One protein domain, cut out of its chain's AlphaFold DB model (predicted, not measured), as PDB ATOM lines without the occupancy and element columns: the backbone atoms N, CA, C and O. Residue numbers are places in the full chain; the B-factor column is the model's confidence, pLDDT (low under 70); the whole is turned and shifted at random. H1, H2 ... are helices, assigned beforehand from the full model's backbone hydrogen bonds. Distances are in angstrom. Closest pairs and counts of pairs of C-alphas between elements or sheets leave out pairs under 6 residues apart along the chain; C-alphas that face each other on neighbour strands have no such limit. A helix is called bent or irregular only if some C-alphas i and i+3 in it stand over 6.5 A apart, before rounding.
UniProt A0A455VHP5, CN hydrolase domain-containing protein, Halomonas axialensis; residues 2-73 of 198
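Overview. This is residues 2 to 73 of the 198 residues of the protein "CN hydrolase domain-containing protein" of Halomonas axialensis (UniProt A0A455VHP5). The long arm H3b of bent H3 and H4 make a V-shaped hairpin, its open side closed by the short arm H3a into a loose triangle. H2 packs on H3b, and H1 sticks out. The printed part has 72 residues, of which 59 are in the four named helices, H1 to H4 in order along the chain, with no named strand; its class is all helix, and it is loose, with a radius of gyration of the C-alphas of 13.9 A and spans of 44 by 28 by 16 A.

Along the chain. H3, residues 27 to 54, was assigned as one helix by its hydrogen bonds but is bent: C-alphas 34 and 37 are 9.5 A apart. Its arms are H3a, residues 27 to 34, 14.0 A, and H3b, residues 37 to 54, 28.7 A. H4, residues 58 to 72, 22.3 A, ends at C-alpha 72 (233.632, 224.359, 185.766). H2 is residues 19 to 23, 7.7 A. H1, residues 2 to 12, 16.4 A, begins at C-alpha 2 (207.285, 227.749, 193.935).

Arrangement. H3b touches H4, closest C-alphas Val 49 and Ala 61, 6.3 A. H3a touches H4, Ser 30 and Pro 71, 5.4 A, about perpendicular at 81 degrees. H2 touches H3b, Gly 20 and Ala 41, 4.0 A. H1 touches no helix. O i to N i+4 pairs within hydrogen-bond range are 5 of 7 in H1, 8 of 14 in H3b, 6 of 11 in H4, 0 of 1 in H2 and 0 of 4 in H3a; O i to N i+3, 2 of 2 in H2 and 3 of 5 in H3a.

Size, cuts and confidence. The printed part has no cut and no long link. Residues 43 to 50 have pLDDT under 70.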
ATOM      1  N   LEU A   2     208.409 227.360 193.053       77.31
ATOM      2  CA  LEU A   2     207.285 227.749 193.935       77.31
ATOM      3  C   LEU A   2     206.417 226.562 194.384       77.31
ATOM      4  O   LEU A   2     206.149 226.418 195.569       77.31
ATOM      5  N   GLY A   3     206.055 225.657 193.469       80.62
ATOM      6  CA  GLY A   3     205.308 224.444 193.827       80.62
ATOM      7  C   GLY A   3     206.062 223.483 194.759       80.62
ATOM      8  O   GLY A   3     205.434 222.818 195.573       80.62
ATOM      9  N   GLU A   4     207.395 223.422 194.685       80.81
ATOM     10  CA  GLU A   4     208.218 222.590 195.580       80.81
ATOM     11  C   GLU A   4     208.374 223.234 196.959       80.81
ATOM     12  O   GLU A   4     208.257 222.554 197.975       80.81
ATOM     13  N   VAL A   5     208.556 224.557 197.002       82.88
ATOM     14  CA  VAL A   5     208.570 225.334 198.247       82.88
ATOM     15  C   VAL A   5     207.228 225.184 198.960       82.88
ATOM     16  O   VAL A   5     207.191 224.801 200.122       82.88
ATOM     17  N   LEU A   6     206.108 225.361 198.253       84.75
ATOM     18  CA  LEU A   6     204.777 225.168 198.832       84.75
ATOM     19  C   LEU A   6     204.589 223.747 199.380       84.75
ATOM     20  O   LEU A   6     204.106 223.599 200.495       84.75
ATOM     21  N   ARG A   7     205.028 222.706 198.659       83.38
ATOM     22  CA  ARG A   7     204.998 221.319 199.164       83.38
ATOM     23  C   ARG A   7     205.882 221.102 200.389       83.38
ATOM     24  O   ARG A   7     205.581 220.223 201.184       83.38
ATOM     25  N   THR A   8     206.952 221.878 200.541       82.88
ATOM     26  CA  THR A   8     207.863 221.784 201.690       82.88
ATOM     27  C   THR A   8     207.263 222.400 202.952       82.88
ATOM     28  O   THR A   8     207.561 221.929 204.038       82.88
ATOM     29  N   TYR A   9     206.412 223.422 202.832       82.31
ATOM     30  CA  TYR A   9     205.901 224.157 203.997       82.31
ATOM     31  C   TYR A   9     204.422 223.905 204.306       82.31
ATOM     32  O   TYR A   9     203.993 224.053 205.449       82.31
ATOM     33  N   LEU A  10     203.610 223.537 203.314       85.50
ATOM     34  CA  LEU A  10     202.172 223.372 203.503       85.50
ATOM     35  C   LEU A  10     201.858 222.056 204.238       85.50
ATOM     36  O   LEU A  10     202.374 221.003 203.874       85.50
ATOM     37  N   PHE A  11     200.980 222.121 205.246       78.75
ATOM     38  CA  PHE A  11     200.505 220.976 206.042       78.75
ATOM     39  C   PHE A  11     201.634 220.115 206.621       78.75
ATOM     40  O   PHE A  11     201.696 218.923 206.342       78.75
ATOM     41  N   THR A  12     202.531 220.718 207.411       75.56
ATOM     42  CA  THR A  12     203.771 220.114 207.964       75.56
ATOM     43  C   THR A  12     204.859 219.799 206.939       75.56
ATOM     44  O   THR A  12     206.004 219.620 207.327       75.56
ATOM     45  N   GLY A  13     204.556 219.868 205.642       79.25
ATOM     46  CA  GLY A  13     205.550 219.705 204.597       79.25
ATOM     47  C   GLY A  13     205.784 218.252 204.206       79.25
ATOM     48  O   GLY A  13     205.963 217.368 205.037       79.25
ATOM     49  N   PHE A  14     205.826 218.004 202.903       85.00
ATOM     50  CA  PHE A  14     206.202 216.716 202.332       85.00
ATOM     51  C   PHE A  14     207.179 216.923 201.162       85.00
ATOM     52  O   PHE A  14     206.798 216.795 199.993       85.00
ATOM     53  N   PRO A  15     208.447 217.286 201.446       83.56
ATOM     54  CA  PRO A  15     209.458 217.591 200.431       83.56
ATOM     55  C   PRO A  15     210.085 216.320 199.833       83.56
ATOM     56  O   PRO A  15     211.302 216.174 199.764       83.56
ATOM     57  N   TRP A  16     209.254 215.368 199.411       82.62
ATOM     58  CA  TRP A  16     209.712 214.147 198.751       82.62
ATOM     59  C   TRP A  16     209.888 214.351 197.248       82.62
ATOM     60  O   TRP A  16     209.141 215.100 196.617       82.62
ATOM     61  N   LEU A  17     210.858 213.626 196.674       83.00
ATOM     62  CA  LEU A  17     211.139 213.596 195.233       83.00
ATOM     63  C   LEU A  17     211.363 214.993 194.631       83.00
ATOM     64  O   LEU A  17     210.843 215.321 193.563       83.00
ATOM     65  N   LEU A  18     212.141 215.829 195.324       85.12
ATOM     66  CA  LEU A  18     212.560 217.117 194.782       85.12
ATOM     67  C   LEU A  18     213.392 216.889 193.519       85.12
ATOM     68  O   LEU A  18     214.314 216.072 193.503       85.12
ATOM     69  N   VAL A  19     213.084 217.635 192.457       83.81
ATOM     70  CA  VAL A  19     213.755 217.486 191.156       83.81
ATOM     71  C   VAL A  19     215.264 217.701 191.295       83.81
ATOM     72  O   VAL A  19     216.052 216.998 190.667       83.81
ATOM     73  N   GLY A  20     215.671 218.619 192.177       82.81
ATOM     74  CA  GLY A  20     217.074 218.891 192.472       82.81
ATOM     75  C   GLY A  20     217.862 217.679 192.972       82.81
ATOM     76  O   GLY A  20     219.034 217.550 192.635       82.81
ATOM     77  N   SER A  21     217.227 216.752 193.698       85.12
ATOM     78  CA  SER A  21     217.898 215.555 194.225       85.12
ATOM     79  C   SER A  21     218.359 214.598 193.120       85.12
ATOM     80  O   SER A  21     219.285 213.825 193.330       85.12
ATOM     81  N   SER A  22     217.769 214.673 191.922       85.19
ATOM     82  CA  SER A  22     218.211 213.873 190.767       85.19
ATOM     83  C   SER A  22     219.543 214.355 190.175       85.19
ATOM     84  O   SER A  22     220.137 213.662 189.356       85.19
ATOM     85  N   TYR A  23     220.004 215.549 190.562       84.50
ATOM     86  CA  TYR A  23     221.213 216.183 190.034       84.50
ATOM     87  C   TYR A  23     222.417 216.086 190.982       84.50
ATOM     88  O   TYR A  23     223.449 216.689 190.689       84.50
ATOM     89  N   VAL A  24     222.309 215.328 192.081       85.75
ATOM     90  CA  VAL A  24     223.369 215.169 193.097       85.75
ATOM     91  C   VAL A  24     224.651 214.568 192.508       85.75
ATOM     92  O   VAL A  24     225.731 215.055 192.818       85.75
ATOM     93  N   ASP A  25     224.535 213.604 191.592       84.44
ATOM     94  CA  ASP A  25     225.688 212.985 190.911       84.44
ATOM     95  C   ASP A  25     226.035 213.661 189.571       84.44
ATOM     96  O   ASP A  25     226.822 213.150 188.773       84.44
ATOM     97  N   SER A  26     225.412 214.803 189.268       84.25
ATOM     98  CA  SER A  26     225.609 215.509 187.999       84.25
ATOM     99  C   SER A  26     226.619 216.653 188.136       84.25
ATOM    100  O   SER A  26     226.818 217.164 189.237       84.25
ATOM    101  N   PRO A  27     227.177 217.173 187.026       81.94
ATOM    102  CA  PRO A  27     228.026 218.367 187.067       81.94
ATOM    103  C   PRO A  27     227.345 219.587 187.700       81.94
ATOM    104  O   PRO A  27     228.020 220.486 188.180       81.94
ATOM    105  N   LEU A  28     226.008 219.632 187.739       83.19
ATOM    106  CA  LEU A  28     225.275 220.724 188.378       83.19
ATOM    107  C   LEU A  28     225.379 220.696 189.912       83.19
ATOM    108  O   LEU A  28     225.041 221.699 190.532       83.19
ATOM    109  N   ALA A  29     225.874 219.616 190.528       86.19
ATOM    110  CA  ALA A  29     225.997 219.472 191.980       86.19
ATOM    111  C   ALA A  29     226.815 220.590 192.650       86.19
ATOM    112  O   ALA A  29     226.521 220.950 193.789       86.19
ATOM    113  N   SER A  30     227.757 221.225 191.939       86.44
ATOM    114  CA  SER A  30     228.510 222.390 192.440       86.44
ATOM    115  C   SER A  30     227.626 223.600 192.778       86.44
ATOM    116  O   SER A  30     228.071 224.512 193.470       86.44
ATOM    117  N   TRP A  31     226.367 223.623 192.326       85.69
ATOM    118  CA  TRP A  31     225.381 224.631 192.719       85.69
ATOM    119  C   TRP A  31     224.705 224.347 194.065       85.69
ATOM    120  O   TRP A  31     224.110 225.260 194.646       85.69
ATOM    121  N   ALA A  32     224.791 223.117 194.582       88.56
ATOM    122  CA  ALA A  32     224.147 222.731 195.836       88.56
ATOM    123  C   ALA A  32     224.611 223.584 197.034       88.56
ATOM    124  O   ALA A  32     223.742 224.047 197.772       88.56
ATOM    125  N   PRO A  33     225.914 223.893 197.212       87.44
ATOM    126  CA  PRO A  33     226.372 224.760 198.303       87.44
ATOM    127  C   PRO A  33     225.901 226.217 198.185       87.44
ATOM    128  O   PRO A  33     225.835 226.919 199.188       87.44
ATOM    129  N   VAL A  34     225.566 226.683 196.975       86.94
ATOM    130  CA  VAL A  34     225.193 228.085 196.717       86.94
ATOM    131  C   VAL A  34     223.702 228.328 196.945       86.94
ATOM    132  O   VAL A  34     223.324 229.318 197.563       86.94
ATOM    133  N   GLY A  35     222.841 227.451 196.423       83.44
ATOM    134  CA  GLY A  35     221.386 227.658 196.448       83.44
ATOM    135  C   GLY A  35     220.571 226.432 196.843       83.44
ATOM    136  O   GLY A  35     219.350 226.417 196.668       83.44
ATOM    137  N   GLY A  36     221.233 225.398 197.359       86.69
ATOM    138  CA  GLY A  36     220.596 224.169 197.804       86.69
ATOM    139  C   GLY A  36     219.903 223.393 196.684       86.69
ATOM    140  O   GLY A  36     220.067 223.639 195.486       86.69
ATOM    141  N   VAL A  37     219.067 222.445 197.102       85.19
ATOM    142  CA  VAL A  37     218.324 221.551 196.202       85.19
ATOM    143  C   VAL A  37     217.369 222.303 195.263       85.19
ATOM    144  O   VAL A  37     217.146 221.876 194.130       85.19
ATOM    145  N   TYR A  38     216.841 223.458 195.674       83.19
ATOM    146  CA  TYR A  38     215.929 224.240 194.834       83.19
ATOM    147  C   TYR A  38     216.638 224.887 193.643       83.19
ATOM    148  O   TYR A  38     216.050 224.958 192.563       83.19
ATOM    149  N   LEU A  39     217.894 225.321 193.805       82.12
ATOM    150  CA  LEU A  39     218.688 225.847 192.694       82.12
ATOM    151  C   LEU A  39     219.072 224.734 191.711       82.12
ATOM    152  O   LEU A  39     219.020 224.947 190.504       82.12
ATOM    153  N   LEU A  40     219.342 223.519 192.200       81.25
ATOM    154  CA  LEU A  40     219.526 222.349 191.331       81.25
ATOM    155  C   LEU A  40     218.269 222.042 190.509       81.25
ATOM    156  O   LEU A  40     218.360 221.741 189.318       81.25
ATOM    157  N   ALA A  41     217.082 222.196 191.103       77.94
ATOM    158  CA  ALA A  41     215.819 222.038 190.387       77.94
ATOM    159  C   ALA A  41     215.644 223.068 189.246       77.94
ATOM    160  O   ALA A  41     214.892 222.814 188.301       77.94
ATOM    161  N   ALA A  42     216.373 224.195 189.271       71.69
ATOM    162  CA  ALA A  42     216.436 225.153 188.161       71.69
ATOM    163  C   ALA A  42     217.046 224.552 186.889       71.69
ATOM    164  O   ALA A  42     216.678 224.962 185.790       71.69
ATOM    165  N   GLY A  43     217.930 223.553 187.015       66.69
ATOM    166  CA  GLY A  43     218.502 222.823 185.877       66.69
ATOM    167  C   GLY A  43     217.433 222.164 184.994       66.69
ATOM    168  O   GLY A  43     217.607 222.038 183.780       66.69
ATOM    169  N   GLY A  44     216.262 221.855 185.568       65.25
ATOM    170  CA  GLY A  44     215.082 221.364 184.853       65.25
ATOM    171  C   GLY A  44     214.408 222.390 183.924       65.25
ATOM    172  O   GLY A  44     213.546 222.017 183.122       65.25
ATOM    173  N   ALA A  45     214.810 223.669 183.958       63.66
ATOM    174  CA  ALA A  45     214.295 224.731 183.082       63.66
ATOM    175  C   ALA A  45     214.666 224.556 181.593       63.66
ATOM    176  O   ALA A  45     214.197 225.314 180.740       63.66
ATOM    177  N   TYR A  46     215.430 223.511 181.251       67.69
ATOM    178  CA  TYR A  46     215.761 223.109 179.881       67.69
ATOM    179  C   TYR A  46     214.550 223.091 178.929       67.69
ATOM    180  O   TYR A  46     214.673 223.463 177.761       67.69
ATOM    181  N   ARG A  47     213.350 222.725 179.413       64.44
ATOM    182  CA  ARG A  47     212.126 222.716 178.586       64.44
ATOM    183  C   ARG A  47     211.728 224.103 178.071       64.44
ATOM    184  O   ARG A  47     211.296 224.205 176.927       64.44
ATOM    185  N   HIS A  48     211.866 225.149 178.887       65.56
ATOM    186  CA  HIS A  48     211.574 226.525 178.466       65.56
ATOM    187  C   HIS A  48     212.629 227.043 177.490       65.56
ATOM    188  O   HIS A  48     212.284 227.613 176.460       65.56
ATOM    189  N   VAL A  49     213.904 226.748 177.739       67.06
ATOM    190  CA  VAL A  49     214.997 227.180 176.857       67.06
ATOM    191  C   VAL A  49     214.921 226.496 175.492       67.06
ATOM    192  O   VAL A  49     215.120 227.144 174.469       67.06
ATOM    193  N   ARG A  50     214.546 225.210 175.438       68.06
ATOM    194  CA  ARG A  50     214.304 224.500 174.173       68.06
ATOM    195  C   ARG A  50     213.193 225.160 173.351       68.06
ATOM    196  O   ARG A  50     213.335 225.279 172.139       68.06
ATOM    197  N   ALA A  51     212.099 225.576 173.992       70.50
ATOM    198  CA  ALA A  51     210.994 226.252 173.315       70.50
ATOM    199  C   ALA A  51     211.413 227.620 172.745       70.50
ATOM    200  O   ALA A  51     211.015 227.965 171.635       70.50
ATOM    201  N   GLU A  52     212.264 228.358 173.459       70.12
ATOM    202  CA  GLU A  52     212.728 229.685 173.038       70.12
ATOM    203  C   GLU A  52     213.844 229.621 171.977       70.12
ATOM    204  O   GLU A  52     213.887 230.426 171.044       70.12
ATOM    205  N   LEU A  53     214.682 228.581 172.020       71.00
ATOM    206  CA  LEU A  53     215.668 228.293 170.976       71.00
ATOM    207  C   LEU A  53     214.989 227.957 169.636       71.00
ATOM    208  O   LEU A  53     215.430 228.415 168.581       71.00
ATOM    209  N   LEU A  54     213.862 227.233 169.674       74.81
ATOM    210  CA  LEU A  54     213.020 226.966 168.500       74.81
ATOM    211  C   LEU A  54     212.390 228.246 167.917       74.81
ATOM    212  O   LEU A  54     212.093 228.292 166.724       74.81
ATOM    213  N   ARG A  55     212.242 229.304 168.725       78.44
ATOM    214  CA  ARG A  55     211.770 230.637 168.312       78.44
ATOM    215  C   ARG A  55     212.885 231.566 167.819       78.44
ATOM    216  O   ARG A  55     212.632 232.741 167.568       78.44
ATOM    217  N   ARG A  56     214.110 231.054 167.636       74.94
ATOM    218  CA  ARG A  56     215.302 231.803 167.187       74.94
ATOM    219  C   ARG A  56     215.703 232.974 168.099       74.94
ATOM    220  O   ARG A  56     216.428 233.865 167.665       74.94
ATOM    221  N   GLN A  57     215.340 232.946 169.379       77.19
ATOM    222  CA  GLN A  57     215.800 233.932 170.361       77.19
ATOM    223  C   GLN A  57     217.066 233.438 171.070       77.19
ATOM    224  O   GLN A  57     217.023 232.890 172.168       77.19
ATOM    225  N   TRP A  58     218.224 233.601 170.428       73.94
ATOM    226  CA  TRP A  58     219.472 232.954 170.873       73.94
ATOM    227  C   TRP A  58     219.991 233.535 172.195       73.94
ATOM    228  O   TRP A  58     220.685 232.856 172.946       73.94
ATOM    229  N   TRP A  59     219.587 234.763 172.525       76.81
ATOM    230  CA  TRP A  59     219.884 235.400 173.806       76.81
ATOM    231  C   TRP A  59     219.246 234.668 175.000       76.81
ATOM    232  O   TRP A  59     219.790 234.717 176.097       76.81
ATOM    233  N   ALA A  60     218.162 233.909 174.796       74.12
ATOM    234  CA  ALA A  60     217.548 233.089 175.844       74.12
ATOM    235  C   ALA A  60     218.393 231.853 176.227       74.12
ATOM    236  O   ALA A  60     218.144 231.232 177.260       74.12
ATOM    237  N   ALA A  61     219.411 231.499 175.429       76.00
ATOM    238  CA  ALA A  61     220.320 230.386 175.716       76.00
ATOM    239  C   ALA A  61     221.481 230.767 176.655       76.00
ATOM    240  O   ALA A  61     222.028 229.892 177.326       76.00
ATOM    241  N   LEU A  62     221.833 232.056 176.749       80.44
ATOM    242  CA  LEU A  62     222.901 232.574 177.618       80.44
ATOM    243  C   LEU A  62     222.760 232.177 179.098       80.44
ATOM    244  O   LEU A  62     223.719 231.629 179.642       80.44
ATOM    245  N   PRO A  63     221.610 232.386 179.770       77.88
ATOM    246  CA  PRO A  63     221.470 232.007 181.177       77.88
ATOM    247  C   PRO A  63     221.571 230.491 181.386       77.88
ATOM    248  O   PRO A  63     222.111 230.048 182.394       77.88
ATOM    249  N   LEU A  64     221.118 229.681 180.423       76.56
ATOM    250  CA  LEU A  64     221.265 228.227 180.501       76.56
ATOM    251  C   LEU A  64     222.730 227.814 180.357       76.56
ATOM    252  O   LEU A  64     223.219 227.020 181.153       76.56
ATOM    253  N   ALA A  65     223.435 228.375 179.373       79.88
ATOM    254  CA  ALA A  65     224.860 228.133 179.203       79.88
ATOM    255  C   ALA A  65     225.632 228.521 180.470       79.88
ATOM    256  O   ALA A  65     226.463 227.746 180.924       79.88
ATOM    257  N   ALA A  66     225.297 229.648 181.104       82.19
ATOM    258  CA  ALA A  66     225.893 230.044 182.377       82.19
ATOM    259  C   ALA A  66     225.637 229.013 183.493       82.19
ATOM    260  O   ALA A  66     226.572 228.644 184.193       82.19
ATOM    261  N   ILE A  67     224.414 228.486 183.625       80.56
ATOM    262  CA  ILE A  67     224.082 227.454 184.627       80.56
ATOM    263  C   ILE A  67     224.883 226.164 184.403       80.56
ATOM    264  O   ILE A  67     225.346 225.561 185.370       80.56
ATOM    265  N   TRP A  68     225.066 225.748 183.148       80.06
ATOM    266  CA  TRP A  68     225.798 224.524 182.804       80.06
ATOM    267  C   TRP A  68     227.321 224.692 182.804       80.06
ATOM    268  O   TRP A  68     228.029 223.714 183.026       80.06
ATOM    269  N   LEU A  69     227.829 225.905 182.572       83.56
ATOM    270  CA  LEU A  69     229.267 226.188 182.525       83.56
ATOM    271  C   LEU A  69     229.839 226.644 183.871       83.56
ATOM    272  O   LEU A  69     231.008 226.390 184.148       83.56
ATOM    273  N   ALA A  70     229.041 227.276 184.730       82.50
ATOM    274  CA  ALA A  70     229.490 227.732 186.045       82.50
ATOM    275  C   ALA A  70     230.098 226.633 186.935       82.50
ATOM    276  O   ALA A  70     231.072 226.941 187.619       82.50
ATOM    277  N   PRO A  71     229.638 225.362 186.918       82.62
ATOM    278  CA  PRO A  71     230.287 224.307 187.691       82.62
ATOM    279  C   PRO A  71     231.762 224.073 187.355       82.62
ATOM    280  O   PRO A  71     232.488 223.583 188.209       82.62
ATOM    281  N   PHE A  72     232.217 224.441 186.149       82.12
ATOM    282  CA  PHE A  72     233.632 224.359 185.766       82.12
ATOM    283  C   PHE A  72     234.492 225.478 186.370       82.12
ATOM    284  O   PHE A  72     235.715 225.380 186.357       82.12
ATOM    285  N   VAL A  73     233.866 226.547 186.871       85.81
ATOM    286  CA  VAL A  73     234.540 227.701 187.487       85.81
ATOM    287  C   VAL A  73     234.376 227.692 189.009       85.81
ATOM    288  O   VAL A  73     235.227 228.211 189.727       85.81
TER     289      VAL A  73